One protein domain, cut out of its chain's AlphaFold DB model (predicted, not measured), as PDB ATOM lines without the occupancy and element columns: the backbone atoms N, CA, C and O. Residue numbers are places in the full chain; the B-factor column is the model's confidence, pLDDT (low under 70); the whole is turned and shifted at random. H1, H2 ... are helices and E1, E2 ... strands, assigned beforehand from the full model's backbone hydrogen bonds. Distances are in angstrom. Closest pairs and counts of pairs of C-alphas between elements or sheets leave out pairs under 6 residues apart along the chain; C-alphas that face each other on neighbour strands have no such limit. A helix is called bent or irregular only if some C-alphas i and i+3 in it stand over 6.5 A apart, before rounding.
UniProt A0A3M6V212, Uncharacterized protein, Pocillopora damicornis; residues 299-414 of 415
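What this domain is: This is residues 299 to 414 of the 415 residues of an uncharacterized protein of Pocillopora damicornis (UniProt A0A3M6V212). What does the model look like? H2, the long helix, forms the floor of a helical body: H4 packs on it, H1 crosses H4 and runs beside H3, and a tiny two-strand ribbon, E1 and E2, sits at the end of H2 where that helix finishes. H5 lies off the body at the opposite end, near the start of H2. What is it made of? The 116 printed residues hold five named helices and two named strands, in the order H1 H2 E1 H3 E2 H4 H5; the sheet order is E1 - E2, antiparallel, and the class is mostly helix. The whole is compact, with a radius of gyration of the C-alphas of 14.0 A and spans of 41 by 31 by 23 A.

Where its parts are: Where are the strands? E1 is residues 344 to 346 and E2 is residues 373 to 375. Where are the helices? H2, residues 320 to 340, is 30.1 A long and begins at C-alpha 320, (73.265, 139.772, 4.894). H4, residues 381 to 395, is 20.9 A; H1, residues 300 to 314, is 20.1 A from C-alpha 300 at (59.899, 123.984, 21.597); H3 is residues 353 to 362. H5, residues 399 to 412, is 20.4 A and ends at C-alpha 412, (79.480, 123.376, 9.019).

How they stand to each other: How do the strands pair? E1 and E2 are antiparallel at 160 degrees, with N 345 and O 374 2.9 A apart, within hydrogen-bond range. The closest C-alphas of H2 and E1, Ala 337 and Ile 345, are 6.2 A apart. Which helices touch? H2 and H4 touch, closest at the C-alphas of Phe 334 and Gly 388, 5.1 A, opposite ways at a shallow tilt of 34.7 degrees, only just short of steep. H1 touches H4 with residues 302 to 306 alone, closest at the C-alphas of Asp 302 and Gly 386, 5.9 A, at a steep tilt of 53 degrees. H1 and H3 touch, closest at the C-alphas of Val 313 and Phe 358, 6.2 A, opposite ways at a shallow tilt of 25 degrees. What of H5 and the backbones? H5 is close to but not clearly touching H2, with the C-alphas of Arg 320 and Trp 402 7.8 A apart, and H4 and H5 are apart. Every O i to N i+4 pair is within hydrogen-bond range in H1, H2, H4 and H5, against 4 of 6 in H3, which is only just irregular: C-alphas 354 and 357 are 6.9 A apart.

The domain as a whole: How large is it? The two C-alphas farthest apart, of Thr 340 and Lys 414, are 44.6 A apart. Is it continuous and confident? The printed part has no cut and no long link; its mean pLDDT is 85.3, with residues 411 to 414 under 70.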
ATOM      1  N   THR A 299      58.888 128.659  22.817       71.19
ATOM      2  CA  THR A 299      58.466 127.265  23.005       71.19
ATOM      3  C   THR A 299      59.346 126.324  22.185       71.19
ATOM      4  O   THR A 299      60.127 126.767  21.343       71.19
ATOM      5  N   LYS A 300      59.205 125.008  22.399       71.69
ATOM      6  CA  LYS A 300      59.899 123.984  21.597       71.69
ATOM      7  C   LYS A 300      59.638 124.171  20.094       71.69
ATOM      8  O   LYS A 300      60.583 124.135  19.311       71.69
ATOM      9  N   ASP A 301      58.391 124.448  19.723       78.12
ATOM     10  CA  ASP A 301      57.994 124.666  18.330       78.12
ATOM     11  C   ASP A 301      58.642 125.932  17.752       78.12
ATOM     12  O   ASP A 301      59.078 125.930  16.603       78.12
ATOM     13  N   ASP A 302      58.784 126.999  18.549       81.75
ATOM     14  CA  ASP A 302      59.434 128.230  18.084       81.75
ATOM     15  C   ASP A 302      60.918 128.000  17.767       81.75
ATOM     16  O   ASP A 302      61.419 128.523  16.776       81.75
ATOM     17  N   PHE A 303      61.619 127.178  18.556       78.12
ATOM     18  CA  PHE A 303      63.010 126.814  18.264       78.12
ATOM     19  C   PHE A 303      63.143 125.993  16.982       78.12
ATOM     20  O   PHE A 303      64.035 126.261  16.180       78.12
ATOM     21  N   GLN A 304      62.245 125.029  16.764       81.31
ATOM     22  CA  GLN A 304      62.230 124.233  15.533       81.31
ATOM     23  C   GLN A 304      61.926 125.098  14.307       81.31
ATOM     24  O   GLN A 304      62.566 124.958  13.267       81.31
ATOM     25  N   ASN A 305      60.972 126.019  14.434       87.19
ATOM     26  CA  ASN A 305      60.621 126.951  13.371       87.19
ATOM     27  C   ASN A 305      61.755 127.937  13.084       87.19
ATOM     28  O   ASN A 305      62.066 128.169  11.919       87.19
ATOM     29  N   LEU A 306      62.408 128.481  14.115       85.62
ATOM     30  CA  LEU A 306      63.574 129.351  13.954       85.62
ATOM     31  C   LEU A 306      64.711 128.624  13.227       85.62
ATOM     32  O   LEU A 306      65.307 129.193  12.314       85.62
ATOM     33  N   ASP A 307      64.986 127.369  13.582       81.81
ATOM     34  CA  ASP A 307      66.021 126.576  12.918       81.81
ATOM     35  C   ASP A 307      65.721 126.372  11.425       81.81
ATOM     36  O   ASP A 307      66.563 126.687  10.582       81.81
ATOM     37  N   LYS A 308      64.486 125.975  11.085       85.81
ATOM     38  CA  LYS A 308      64.022 125.860   9.690       85.81
ATOM     39  C   LYS A 308      64.123 127.183   8.934       85.81
ATOM     40  O   LYS A 308      64.634 127.219   7.821       85.81
ATOM     41  N   ILE A 309      63.685 128.290   9.537       90.25
ATOM     42  CA  ILE A 309      63.777 129.627   8.927       90.25
ATOM     43  C   ILE A 309      65.235 129.972   8.619       90.25
ATOM     44  O   ILE A 309      65.549 130.471   7.535       90.25
ATOM     45  N   LEU A 310      66.146 129.701   9.552       86.69
ATOM     46  CA  LEU A 310      67.560 129.972   9.347       86.69
ATOM     47  C   LEU A 310      68.145 129.098   8.237       86.69
ATOM     48  O   LEU A 310      68.759 129.651   7.328       86.69
ATOM     49  N   GLN A 311      67.962 127.778   8.284       85.25
ATOM     50  CA  GLN A 311      68.597 126.859   7.332       85.25
ATOM     51  C   GLN A 311      67.980 126.911   5.934       85.25
ATOM     52  O   GLN A 311      68.721 126.946   4.953       85.25
ATOM     53  N   ASP A 312      66.653 126.958   5.833       87.12
ATOM     54  CA  ASP A 312      65.961 126.773   4.555       87.12
ATOM     55  C   ASP A 312      65.709 128.098   3.828       87.12
ATOM     56  O   ASP A 312      65.586 128.122   2.604       87.12
ATOM     57  N   VAL A 313      65.648 129.216   4.563       89.25
ATOM     58  CA  VAL A 313      65.242 130.517   4.005       89.25
ATOM     59  C   VAL A 313      66.371 131.542   4.073       89.25
ATOM     60  O   VAL A 313      66.770 132.110   3.054       89.25
ATOM     61  N   LEU A 314      66.929 131.796   5.259       89.44
ATOM     62  CA  LEU A 314      67.832 132.935   5.453       89.44
ATOM     63  C   LEU A 314      69.288 132.627   5.085       89.44
ATOM     64  O   LEU A 314      69.920 133.388   4.351       89.44
ATOM     65  N   LEU A 315      69.869 131.535   5.570       86.88
ATOM     66  CA  LEU A 315      71.273 131.198   5.305       86.88
ATOM     67  C   LEU A 315      71.591 130.950   3.818       86.88
ATOM     68  O   LEU A 315      72.649 131.433   3.394       86.88
ATOM     69  N   PRO A 316      70.683 130.375   3.001       87.88
ATOM     70  CA  PRO A 316      70.863 130.252   1.552       87.88
ATOM     71  C   PRO A 316      70.980 131.591   0.805       87.88
ATOM     72  O   PRO A 316      71.514 131.638  -0.305       87.88
ATOM     73  N   CYS A 317      70.515 132.700   1.393       85.88
ATOM     74  CA  CYS A 317      70.628 134.020   0.775       85.88
ATOM     75  C   CYS A 317      72.094 134.429   0.574       85.88
ATOM     76  O   CYS A 317      72.954 134.203   1.422       85.88
ATOM     77  N   LYS A 318      72.397 135.120  -0.530       83.44
ATOM     78  CA  LYS A 318      73.787 135.456  -0.898       83.44
ATOM     79  C   LYS A 318      74.404 136.553  -0.031       83.44
ATOM     80  O   LYS A 318      75.625 136.656   0.049       83.44
ATOM     81  N   SER A 319      73.582 137.394   0.595       87.94
ATOM     82  CA  SER A 319      74.053 138.550   1.358       87.94
ATOM     83  C   SER A 319      73.255 138.779   2.634       87.94
ATOM     84  O   SER A 319      72.046 138.558   2.679       87.94
ATOM     85  N   ARG A 320      73.919 139.331   3.655       87.25
ATOM     86  CA  ARG A 320      73.265 139.772   4.894       87.25
ATOM     87  C   ARG A 320      72.172 140.805   4.645       87.25
ATOM     88  O   ARG A 320      71.130 140.760   5.283       87.25
ATOM     89  N   LYS A 321      72.399 141.721   3.697       90.19
ATOM     90  CA  LYS A 321      71.420 142.752   3.335       90.19
ATOM     91  C   LYS A 321      70.106 142.126   2.859       90.19
ATOM     92  O   LYS A 321      69.049 142.574   3.277       90.19
ATOM     93  N   GLN A 322      70.180 141.072   2.045       89.81
ATOM     94  CA  GLN A 322      68.997 140.316   1.623       89.81
ATOM     95  C   GLN A 322      68.332 139.593   2.798       89.81
ATOM     96  O   GLN A 322      67.118 139.674   2.933       89.81
ATOM     97  N   ARG A 323      69.109 138.959   3.688       90.62
ATOM     98  CA  ARG A 323      68.567 138.293   4.888       90.62
ATOM     99  C   ARG A 323      67.774 139.251   5.770       90.62
ATOM    100  O   ARG A 323      66.642 138.949   6.123       90.62
ATOM    101  N   LYS A 324      68.352 140.413   6.087       91.56
ATOM    102  CA  LYS A 324      67.688 141.441   6.901       91.56
ATOM    103  C   LYS A 324      66.426 141.979   6.224       91.56
ATOM    104  O   LYS A 324      65.417 142.125   6.897       91.56
ATOM    105  N   ALA A 325      66.456 142.184   4.905       92.06
ATOM    106  CA  ALA A 325      65.277 142.607   4.150       92.06
ATOM    107  C   ALA A 325      64.150 141.558   4.179       92.06
ATOM    108  O   ALA A 325      62.993 141.921   4.359       92.06
ATOM    109  N   LEU A 326      64.469 140.261   4.061       92.75
ATOM    110  CA  LEU A 326      63.473 139.191   4.202       92.75
ATOM    111  C   LEU A 326      62.899 139.129   5.620       92.75
ATOM    112  O   LEU A 326      61.690 139.000   5.781       92.75
ATOM    113  N   VAL A 327      63.746 139.259   6.646       93.38
ATOM    114  CA  VAL A 327      63.302 139.307   8.047       93.38
ATOM    115  C   VAL A 327      62.340 140.473   8.275       93.38
ATOM    116  O   VAL A 327      61.278 140.265   8.850       93.38
ATOM    117  N   GLU A 328      62.665 141.672   7.790       93.88
ATOM    118  CA  GLU A 328      61.800 142.856   7.889       93.88
ATOM    119  C   GLU A 328      60.477 142.664   7.129       93.88
ATOM    120  O   GLU A 328      59.397 142.934   7.661       93.88
ATOM    121  N   LYS A 329      60.547 142.120   5.910       93.31
ATOM    122  CA  LYS A 329      59.378 141.808   5.084       93.31
ATOM    123  C   LYS A 329      58.439 140.834   5.793       93.31
ATOM    124  O   LYS A 329      57.263 141.153   5.967       93.31
ATOM    125  N   TYR A 330      58.938 139.688   6.250       94.25
ATOM    126  CA  TYR A 330      58.118 138.685   6.930       94.25
ATOM    127  C   TYR A 330      57.623 139.167   8.291       94.25
ATOM    128  O   TYR A 330      56.463 138.928   8.625       94.25
ATOM    129  N   LEU A 331      58.439 139.908   9.049       93.56
ATOM    130  CA  LEU A 331      57.999 140.539  10.293       93.56
ATOM    131  C   LEU A 331      56.766 141.413  10.055       93.56
ATOM    132  O   LEU A 331      55.785 141.284  10.782       93.56
ATOM    133  N   SER A 332      56.775 142.227   8.994       92.25
ATOM    134  CA  SER A 332      55.645 143.099   8.661       92.25
ATOM    135  C   SER A 332      54.349 142.331   8.374       92.25
ATOM    136  O   SER A 332      53.259 142.821   8.678       92.25
ATOM    137  N   TRP A 333      54.444 141.113   7.828       92.25
ATOM    138  CA  TRP A 333      53.286 140.260   7.559       92.25
ATOM    139  C   TRP A 333      52.622 139.811   8.860       92.25
ATOM    140  O   TRP A 333      51.423 140.021   9.053       92.25
ATOM    141  N   PHE A 334      53.413 139.253   9.780       91.62
ATOM    142  CA  PHE A 334      52.910 138.795  11.075       91.62
ATOM    143  C   PHE A 334      52.492 139.962  11.970       91.62
ATOM    144  O   PHE A 334      51.466 139.863  12.635       91.62
ATOM    145  N   GLU A 335      53.211 141.086  11.950       89.88
ATOM    146  CA  GLU A 335      52.808 142.299  12.668       89.88
ATOM    147  C   GLU A 335      51.441 142.794  12.194       89.88
ATOM    148  O   GLU A 335      50.575 143.095  13.016       89.88
ATOM    149  N   THR A 336      51.210 142.812  10.878       89.25
ATOM    150  CA  THR A 336      49.916 143.212  10.311       89.25
ATOM    151  C   THR A 336      48.817 142.275  10.797       89.25
ATOM    152  O   THR A 336      47.840 142.749  11.370       89.25
ATOM    153  N   ALA A 337      49.008 140.960  10.660       89.00
ATOM    154  CA  ALA A 337      48.030 139.959  11.090       89.00
ATOM    155  C   ALA A 337      47.712 140.043  12.595       89.00
ATOM    156  O   ALA A 337      46.557 139.934  13.011       89.00
ATOM    157  N   LEU A 338      48.733 140.268  13.428       85.69
ATOM    158  CA  LEU A 338      48.586 140.389  14.880       85.69
ATOM    159  C   LEU A 338      47.955 141.719  15.308       85.69
ATOM    160  O   LEU A 338      47.346 141.762  16.375       85.69
ATOM    161  N   THR A 339      48.101 142.785  14.519       83.06
ATOM    162  CA  THR A 339      47.577 144.120  14.858       83.06
ATOM    163  C   THR A 339      46.146 144.312  14.374       83.06
ATOM    164  O   THR A 339      45.341 144.930  15.068       83.06
ATOM    165  N   THR A 340      45.804 143.786  13.196       82.75
ATOM    166  CA  THR A 340      44.449 143.892  12.632       82.75
ATOM    167  C   THR A 340      43.515 142.785  13.116       82.75
ATOM    168  O   THR A 340      42.315 142.858  12.870       82.75
ATOM    169  N   GLU A 341      44.063 141.752  13.767       76.69
ATOM    170  CA  GLU A 341      43.394 140.478  14.063       76.69
ATOM    171  C   GLU A 341      42.804 139.790  12.811       76.69
ATOM    172  O   GLU A 341      41.957 138.902  12.920       76.69
ATOM    173  N   GLN A 342      43.269 140.168  11.614       83.44
ATOM    174  CA  GLN A 342      42.859 139.575  10.345       83.44
ATOM    175  C   GLN A 342      43.869 138.517   9.913       83.44
ATOM    176  O   GLN A 342      45.080 138.728   9.963       83.44
ATOM    177  N   LYS A 343      43.359 137.371   9.459       83.56
ATOM    178  CA  LYS A 343      44.195 136.302   8.903       83.56
ATOM    179  C   LYS A 343      44.491 136.496   7.417       83.56
ATOM    180  O   LYS A 343      45.543 136.077   6.952       83.56
ATOM    181  N   GLU A 344      43.614 137.186   6.697       88.69
ATOM    182  CA  GLU A 344      43.901 137.680   5.354       88.69
ATOM    183  C   GLU A 344      44.547 139.060   5.453       88.69
ATOM    184  O   GLU A 344      43.929 140.010   5.941       88.69
ATOM    185  N   ILE A 345      45.789 139.181   4.988       90.38
ATOM    186  CA  ILE A 345      46.535 140.437   5.043       90.38
ATOM    187  C   ILE A 345      46.806 140.995   3.649       90.38
ATOM    188  O   ILE A 345      47.125 140.277   2.697       90.38
ATOM    189  N   GLN A 346      46.717 142.319   3.550       87.88
ATOM    190  CA  GLN A 346      47.109 143.079   2.373       87.88
ATOM    191  C   GLN A 346      48.536 143.601   2.577       87.88
ATOM    192  O   GLN A 346      48.785 144.478   3.401       87.88
ATOM    193  N   MET A 347      49.481 143.050   1.822       86.12
ATOM    194  CA  MET A 347      50.906 143.356   1.908       86.12
ATOM    195  C   MET A 347      51.277 144.544   1.018       86.12
ATOM    196  O   MET A 347      50.637 144.810  -0.004       86.12
ATOM    197  N   LYS A 348      52.350 145.251   1.397       83.25
ATOM    198  CA  LYS A 348      52.922 146.358   0.608       83.25
ATOM    199  C   LYS A 348      53.677 145.864  -0.623       83.25
ATOM    200  O   LYS A 348      53.650 146.513  -1.663       83.25
ATOM    201  N   GLU A 349      54.347 144.725  -0.487       86.00
ATOM    202  CA  GLU A 349      55.143 144.099  -1.538       86.00
ATOM    203  C   GLU A 349      54.489 142.783  -1.974       86.00
ATOM    204  O   GLU A 349      53.889 142.100  -1.138       86.00
ATOM    205  N   PRO A 350      54.571 142.424  -3.266       89.06
ATOM    206  CA  PRO A 350      54.041 141.159  -3.752       89.06
ATOM    207  C   PRO A 350      54.894 139.971  -3.291       89.06
ATOM    208  O   PRO A 350      56.092 140.105  -3.022       89.06
ATOM    209  N   ILE A 351      54.270 138.795  -3.259       88.56
ATOM    210  CA  ILE A 351      54.953 137.517  -3.042       88.56
ATOM    211  C   ILE A 351      55.894 137.251  -4.221       88.56
ATOM    212  O   ILE A 351      55.476 137.323  -5.379       88.56
ATOM    213  N   THR A 352      57.153 136.943  -3.933       89.31
ATOM    214  CA  THR A 352      58.193 136.635  -4.921       89.31
ATOM    215  C   THR A 352      58.599 135.165  -4.850       89.31
ATOM    216  O   THR A 352      58.286 134.457  -3.891       89.31
ATOM    217  N   SER A 353      59.359 134.706  -5.845       84.75
ATOM    218  CA  SER A 353      59.964 133.370  -5.853       84.75
ATOM    219  C   SER A 353      60.815 133.072  -4.611       84.75
ATOM    220  O   SER A 353      60.922 131.920  -4.205       84.75
ATOM    221  N   ASP A 354      61.407 134.103  -3.997       85.06
ATOM    222  CA  ASP A 354      62.238 133.965  -2.795       85.06
ATOM    223  C   ASP A 354      61.399 133.626  -1.547       85.06
ATOM    224  O   ASP A 354      61.912 133.039  -0.593       85.06
ATOM    225  N   ASP A 355      60.101 133.938  -1.570       88.31
ATOM    226  CA  ASP A 355      59.185 133.674  -0.458       88.31
ATOM    227  C   ASP A 355      58.633 132.242  -0.476       88.31
ATOM    228  O   ASP A 355      58.132 131.750   0.536       88.31
ATOM    229  N   VAL A 356      58.734 131.548  -1.615       86.25
ATOM    230  CA  VAL A 356      58.121 130.231  -1.847       86.25
ATOM    231  C   VAL A 356      58.559 129.211  -0.805       86.25
ATOM    232  O   VAL A 356      57.713 128.520  -0.237       86.25
ATOM    233  N   THR A 357      59.858 129.123  -0.513       86.94
ATOM    234  CA  THR A 357      60.382 128.163   0.470       86.94
ATOM    235  C   THR A 357      59.811 128.425   1.859       86.94
ATOM    236  O   THR A 357      59.452 127.489   2.568       86.94
ATOM    237  N   PHE A 358      59.669 129.697   2.237       91.25
ATOM    238  CA  PHE A 358      59.083 130.062   3.518       91.25
ATOM    239  C   PHE A 358      57.591 129.700   3.566       91.25
ATOM    240  O   PHE A 358      57.162 128.976   4.466       91.25
ATOM    241  N   LEU A 359      56.819 130.132   2.567       89.44
ATOM    242  CA  LEU A 359      55.367 129.941   2.515       89.44
ATOM    243  C   LEU A 359      54.959 128.464   2.396       89.44
ATOM    244  O   LEU A 359      54.001 128.046   3.040       89.44
ATOM    245  N   SER A 360      55.701 127.656   1.633       85.25
ATOM    246  CA  SER A 360      55.378 126.239   1.400       85.25
ATOM    247  C   SER A 360      55.989 125.289   2.435       85.25
ATOM    248  O   SER A 360      55.271 124.472   3.014       85.25
ATOM    249  N   SER A 361      57.294 125.397   2.695       80.12
ATOM    250  CA  SER A 361      58.040 124.406   3.485       80.12
ATOM    251  C   SER A 361      58.099 124.732   4.974       80.12
ATOM    252  O   SER A 361      58.209 123.816   5.791       80.12
ATOM    253  N   VAL A 362      58.048 126.017   5.342       84.94
ATOM    254  CA  VAL A 362      58.172 126.438   6.746       84.94
ATOM    255  C   VAL A 362      56.805 126.631   7.386       84.94
ATOM    256  O   VAL A 362      56.539 126.026   8.424       84.94
ATOM    257  N   ILE A 363      55.948 127.463   6.788       87.12
ATOM    258  CA  ILE A 363      54.632 127.778   7.368       87.12
ATOM    259  C   ILE A 363      53.481 126.992   6.731       87.12
ATOM    260  O   ILE A 363      52.428 126.882   7.345       87.12
ATOM    261  N   SER A 364      53.695 126.429   5.538       86.50
ATOM    262  CA  SER A 364      52.728 125.606   4.799       86.50
ATOM    263  C   SER A 364      51.349 126.255   4.635       86.50
ATOM    264  O   SER A 364      50.333 125.649   4.969       86.50
ATOM    265  N   VAL A 365      51.314 127.476   4.094       88.06
ATOM    266  CA  VAL A 365      50.073 128.208   3.778       88.06
ATOM    267  C   VAL A 365      49.888 128.370   2.263       88.06
ATOM    268  O   VAL A 365      50.880 128.409   1.523       88.06
ATOM    269  N   PRO A 366      48.643 128.485   1.767       85.25
ATOM    270  CA  PRO A 366      48.386 128.757   0.361       85.25
ATOM    271  C   PRO A 366      48.911 130.140  -0.029       85.25
ATOM    272  O   PRO A 366      48.772 131.121   0.699       85.25
ATOM    273  N   TYR A 367      49.495 130.231  -1.222       87.56
ATOM    274  CA  TYR A 367      49.996 131.491  -1.751       87.56
ATOM    275  C   TYR A 367      49.841 131.565  -3.269       87.56
ATOM    276  O   TYR A 367      49.738 130.552  -3.961       87.56
ATOM    277  N   ILE A 368      49.838 132.793  -3.785       86.81
ATOM    278  CA  ILE A 368      49.831 133.086  -5.218       86.81
ATOM    279  C   ILE A 368      51.015 134.012  -5.487       86.81
ATOM    280  O   ILE A 368      51.063 135.128  -4.972       86.81
ATOM    281  N   GLU A 369      51.985 133.555  -6.278       86.50
ATOM    282  CA  GLU A 369      53.136 134.378  -6.660       86.50
ATOM    283  C   GLU A 369      52.674 135.646  -7.404       86.50
ATOM    284  O   GLU A 369      51.756 135.607  -8.225       86.50
ATOM    285  N   GLY A 370      53.265 136.795  -7.076       87.06
ATOM    286  CA  GLY A 370      52.855 138.107  -7.585       87.06
ATOM    287  C   GLY A 370      51.633 138.719  -6.888       87.06
ATOM    288  O   GLY A 370      51.337 139.896  -7.108       87.06
ATOM    289  N   SER A 371      50.938 137.974  -6.024       89.69
ATOM    290  CA  SER A 371      49.839 138.506  -5.211       89.69
ATOM    291  C   SER A 371      50.365 139.404  -4.096       89.69
ATOM    292  O   SER A 371      51.392 139.130  -3.480       89.69
ATOM    293  N   THR A 372      49.619 140.461  -3.788       89.94
ATOM    294  CA  THR A 372      49.806 141.292  -2.588       89.94
ATOM    295  C   THR A 372      48.876 140.880  -1.448       89.94
ATOM    296  O   THR A 372      48.843 141.534  -0.410       89.94
ATOM    297  N   LYS A 373      48.116 139.798  -1.623       90.31
ATOM    298  CA  LYS A 373      47.282 139.182  -0.590       90.31
ATOM    299  C   LYS A 373      47.912 137.883  -0.117       90.31
ATOM    300  O   LYS A 373      48.285 137.061  -0.958       90.31
ATOM    301  N   LEU A 374      47.975 137.712   1.198       90.56
ATOM    302  CA  LEU A 374      48.407 136.485   1.857       90.56
ATOM    303  C   LEU A 374      47.320 136.037   2.832       90.56
ATOM    304  O   LEU A 374      46.833 136.844   3.624       90.56
ATOM    305  N   ASP A 375      46.961 134.760   2.760       90.44
ATOM    306  CA  ASP A 375      45.993 134.142   3.655       90.44
ATOM    307  C   ASP A 375      46.722 133.270   4.685       90.44
ATOM    308  O   ASP A 375      47.395 132.300   4.343       90.44
ATOM    309  N   LEU A 376      46.607 133.647   5.956       90.88
ATOM    310  CA  LEU A 376      47.159 132.927   7.104       90.88
ATOM    311  C   LEU A 376      46.074 132.131   7.844       90.88
ATOM    312  O   LEU A 376      46.264 131.765   9.008       90.88
ATOM    313  N   SER A 377      44.919 131.887   7.215       87.31
ATOM    314  CA  SER A 377      43.762 131.240   7.847       87.31
ATOM    315  C   SER A 377      44.049 129.845   8.383       87.31
ATOM    316  O   SER A 377      43.547 129.506   9.464       87.31
ATOM    317  N   ASP A 378      44.930 129.118   7.698       88.31
ATOM    318  CA  ASP A 378      45.389 127.773   8.056       88.31
ATOM    319  C   ASP A 378      46.271 127.742   9.313       88.31
ATOM    320  O   ASP A 378      46.469 126.684   9.909       88.31
ATOM    321  N   LEU A 379      46.776 128.898   9.760       88.69
ATOM    322  CA  LEU A 379      47.554 129.003  10.988       88.69
ATOM    323  C   LEU A 379      46.659 129.310  12.195       88.69
ATOM    324  O   LEU A 379      45.766 130.172  12.182       88.69
ATOM    325  N   GLU A 380      46.951 128.646  13.309       87.69
ATOM    326  CA  GLU A 380      46.405 129.017  14.606       87.69
ATOM    327  C   GLU A 380      47.004 130.347  15.093       87.69
ATOM    328  O   GLU A 380      48.172 130.660  14.848       87.69
ATOM    329  N   LYS A 381      46.246 131.105  15.900       83.44
ATOM    330  CA  LYS A 381      46.704 132.389  16.471       83.44
ATOM    331  C   LYS A 381      48.041 132.256  17.216       83.44
ATOM    332  O   LYS A 381      48.896 133.135  17.130       83.44
ATOM    333  N   LYS A 382      48.253 131.125  17.903       82.62
ATOM    334  CA  LYS A 382      49.509 130.813  18.605       82.62
ATOM    335  C   LYS A 382      50.703 130.653  17.652       82.62
ATOM    336  O   LYS A 382      51.801 131.073  18.005       82.62
ATOM    337  N   GLN A 383      50.485 130.096  16.457       87.62
ATOM    338  CA  GLN A 383      51.522 129.901  15.440       87.62
ATOM    339  C   GLN A 383      51.885 131.228  14.775       87.62
ATOM    340  O   GLN A 383      53.064 131.559  14.707       87.62
ATOM    341  N   ILE A 384      50.882 132.024  14.376       88.81
ATOM    342  CA  ILE A 384      51.077 133.382  13.831       88.81
ATOM    343  C   ILE A 384      51.922 134.217  14.803       88.81
ATOM    344  O   ILE A 384      52.909 134.837  14.414       88.81
ATOM    345  N   HIS A 385      51.581 134.171  16.091       86.12
ATOM    346  CA  HIS A 385      52.336 134.872  17.122       86.12
ATOM    347  C   HIS A 385      53.755 134.311  17.318       86.12
ATOM    348  O   HIS A 385      54.686 135.082  17.528       86.12
ATOM    349  N   GLY A 386      53.951 132.992  17.231       87.00
ATOM    350  CA  GLY A 386      55.284 132.377  17.273       87.00
ATOM    351  C   GLY A 386      56.201 132.838  16.155       87.00
ATOM    352  O   GLY A 386      57.301 133.311  16.436       87.00
ATOM    353  N   PHE A 387      55.724 132.819  14.912       90.62
ATOM    354  CA  PHE A 387      56.482 133.370  13.791       90.62
ATOM    355  C   PHE A 387      56.762 134.866  13.967       90.62
ATOM    356  O   PHE A 387      57.898 135.292  13.768       90.62
ATOM    357  N   GLY A 388      55.778 135.648  14.426       89.62
ATOM    358  CA  GLY A 388      55.968 137.067  14.737       89.62
ATOM    359  C   GLY A 388      57.107 137.317  15.734       89.62
ATOM    360  O   GLY A 388      57.996 138.121  15.459       89.62
ATOM    361  N   ILE A 389      57.138 136.586  16.854       85.75
ATOM    362  CA  ILE A 389      58.211 136.701  17.857       85.75
ATOM    363  C   ILE A 389      59.567 136.290  17.272       85.75
ATOM    364  O   ILE A 389      60.559 136.980  17.505       85.75
ATOM    365  N   ILE A 390      59.624 135.195  16.507       88.06
ATOM    366  CA  ILE A 390      60.866 134.733  15.869       88.06
ATOM    367  C   ILE A 390      61.453 135.835  14.984       88.06
ATOM    368  O   ILE A 390      62.627 136.184  15.130       88.06
ATOM    369  N   PHE A 391      60.644 136.415  14.095       91.50
ATOM    370  CA  PHE A 391      61.114 137.474  13.205       91.50
ATOM    371  C   PHE A 391      61.456 138.760  13.951       91.50
ATOM    372  O   PHE A 391      62.419 139.420  13.572       91.50
ATOM    373  N   LYS A 392      60.746 139.083  15.036       89.19
ATOM    374  CA  LYS A 392      61.076 140.226  15.894       89.19
ATOM    375  C   LYS A 392      62.455 140.060  16.536       89.19
ATOM    376  O   LYS A 392      63.278 140.965  16.447       89.19
ATOM    377  N   VAL A 393      62.751 138.877  17.082       84.38
ATOM    378  CA  VAL A 393      64.084 138.563  17.626       84.38
ATOM    379  C   VAL A 393      65.154 138.661  16.543       84.38
ATOM    380  O   VAL A 393      66.167 139.310  16.772       84.38
ATOM    381  N   LEU A 394      64.933 138.068  15.363       87.31
ATOM    382  CA  LEU A 394      65.885 138.124  14.244       87.31
ATOM    383  C   LEU A 394      66.134 139.554  13.742       87.31
ATOM    384  O   LEU A 394      67.260 139.891  13.368       87.31
ATOM    385  N   HIS A 395      65.088 140.380  13.714       89.69
ATOM    386  CA  HIS A 395      65.150 141.778  13.299       89.69
ATOM    387  C   HIS A 395      66.026 142.603  14.247       89.69
ATOM    388  O   HIS A 395      66.855 143.390  13.791       89.69
ATOM    389  N   ASP A 396      65.888 142.374  15.552       85.00
ATOM    390  CA  ASP A 396      66.582 143.140  16.590       85.00
ATOM    391  C   ASP A 396      68.034 142.665  16.829       85.00
ATOM    392  O   ASP A 396      68.752 143.237  17.653       85.00
ATOM    393  N   LEU A 397      68.513 141.653  16.089       83.25
ATOM    394  CA  LEU A 397      69.891 141.170  16.202       83.25
ATOM    395  C   LEU A 397      70.919 142.202  15.694       83.25
ATOM    396  O   LEU A 397      70.851 142.646  14.535       83.25
ATOM    397  N   PRO A 398      71.966 142.495  16.486       81.62
ATOM    398  CA  PRO A 398      73.082 143.319  16.053       81.62
ATOM    399  C   PRO A 398      73.928 142.620  14.973       81.62
ATOM    400  O   PRO A 398      73.905 141.397  14.795       81.62
ATOM    401  N   ASP A 399      74.694 143.410  14.219       83.56
ATOM    402  CA  ASP A 399      75.486 142.916  13.086       83.56
ATOM    403  C   ASP A 399      76.598 141.941  13.492       83.56
ATOM    404  O   ASP A 399      76.986 141.077  12.694       83.56
ATOM    405  N   GLU A 400      77.108 142.057  14.714       80.88
ATOM    406  CA  GLU A 400      78.088 141.144  15.295       80.88
ATOM    407  C   GLU A 400      77.498 139.741  15.447       80.88
ATOM    408  O   GLU A 400      78.120 138.768  15.023       80.88
ATOM    409  N   GLN A 401      76.267 139.645  15.957       78.88
ATOM    410  CA  GLN A 401      75.574 138.368  16.120       78.88
ATOM    411  C   GLN A 401      75.247 137.750  14.764       78.88
ATOM    412  O   GLN A 401      75.544 136.580  14.542       78.88
ATOM    413  N   TRP A 402      74.764 138.541  13.797       83.12
ATOM    414  CA  TRP A 402      74.579 138.064  12.419       83.12
ATOM    415  C   TRP A 402      75.859 137.484  11.807       83.12
ATOM    416  O   TRP A 402      75.803 136.501  11.068       83.12
ATOM    417  N   LYS A 403      77.021 138.079  12.100       82.06
ATOM    418  CA  LYS A 403      78.313 137.593  11.600       82.06
ATOM    419  C   LYS A 403      78.668 136.224  12.166       82.06
ATOM    420  O   LYS A 403      79.126 135.362  11.421       82.06
ATOM    421  N   GLU A 404      78.432 136.021  13.454       77.94
ATOM    422  CA  GLU A 404      78.715 134.752  14.116       77.94
ATOM    423  C   GLU A 404      77.878 133.604  13.535       77.94
ATOM    424  O   GLU A 404      78.431 132.550  13.215       77.94
ATOM    425  N   ILE A 405      76.586 133.843  13.280       77.56
ATOM    426  CA  ILE A 405      75.694 132.881  12.605       77.56
ATOM    427  C   ILE A 405      76.271 132.468  11.248       77.56
ATOM    428  O   ILE A 405      76.356 131.285  10.912       77.56
ATOM    429  N   GLU A 406      76.666 133.461  10.450       81.69
ATOM    430  CA  GLU A 406      77.176 133.253   9.096       81.69
ATOM    431  C   GLU A 406      78.490 132.464   9.097       81.69
ATOM    432  O   GLU A 406      78.694 131.595   8.245       81.69
ATOM    433  N   ASP A 407      79.388 132.750  10.036       79.44
ATOM    434  CA  ASP A 407      80.693 132.098  10.121       79.44
ATOM    435  C   ASP A 407      80.583 130.655  10.647       79.44
ATOM    436  O   ASP A 407      81.290 129.758  10.167       79.44
ATOM    437  N   GLN A 408      79.635 130.386  11.546       71.44
ATOM    438  CA  GLN A 408      79.297 129.030  11.986       71.44
ATOM    439  C   GLN A 408      78.678 128.194  10.855       71.44
ATOM    440  O   GLN A 408      79.104 127.058  10.636       71.44
ATOM    441  N   HIS A 409      77.742 128.754  10.081       73.56
ATOM    442  CA  HIS A 409      77.154 128.058   8.932       73.56
ATOM    443  C   HIS A 409      78.218 127.674   7.891       73.56
ATOM    444  O   HIS A 409      78.302 126.512   7.494       73.56
ATOM    445  N   LYS A 410      79.117 128.605   7.535       74.81
ATOM    446  CA  LYS A 410      80.244 128.326   6.622       74.81
ATOM    447  C   LYS A 410      81.147 127.199   7.128       74.81
ATOM    448  O   LYS A 410      81.682 126.437   6.322       74.81
ATOM    449  N   SER A 411      81.353 127.118   8.442       66.12
ATOM    450  CA  SER A 411      82.198 126.099   9.072       66.12
ATOM    451  C   SER A 411      81.560 124.709   9.025       66.12
ATOM    452  O   SER A 411      82.272 123.725   8.828       66.12
ATOM    453  N   ASN A 412      80.230 124.629   9.127       62.38
ATOM    454  CA  ASN A 412      79.480 123.376   9.019       62.38
ATOM    455  C   ASN A 412      79.339 122.886   7.571       62.38
ATOM    456  O   ASN A 412      79.435 121.691   7.345       62.38
ATOM    457  N   THR A 413      79.204 123.780   6.584       62.81
ATOM    458  CA  THR A 413      79.137 123.401   5.153       62.81
ATOM    459  C   THR A 413      80.472 122.941   4.548       62.81
ATOM    460  O   THR A 413      80.511 122.509   3.400       62.81
ATOM    461  N   LYS A 414      81.587 123.104   5.276       54.59
ATOM    462  CA  LYS A 414      82.938 122.702   4.839       54.59
ATOM    463  C   LYS A 414      83.378 121.333   5.374       54.59
ATOM    464  O   LYS A 414      84.457 120.878   4.992       54.59
TER     465      LYS A 414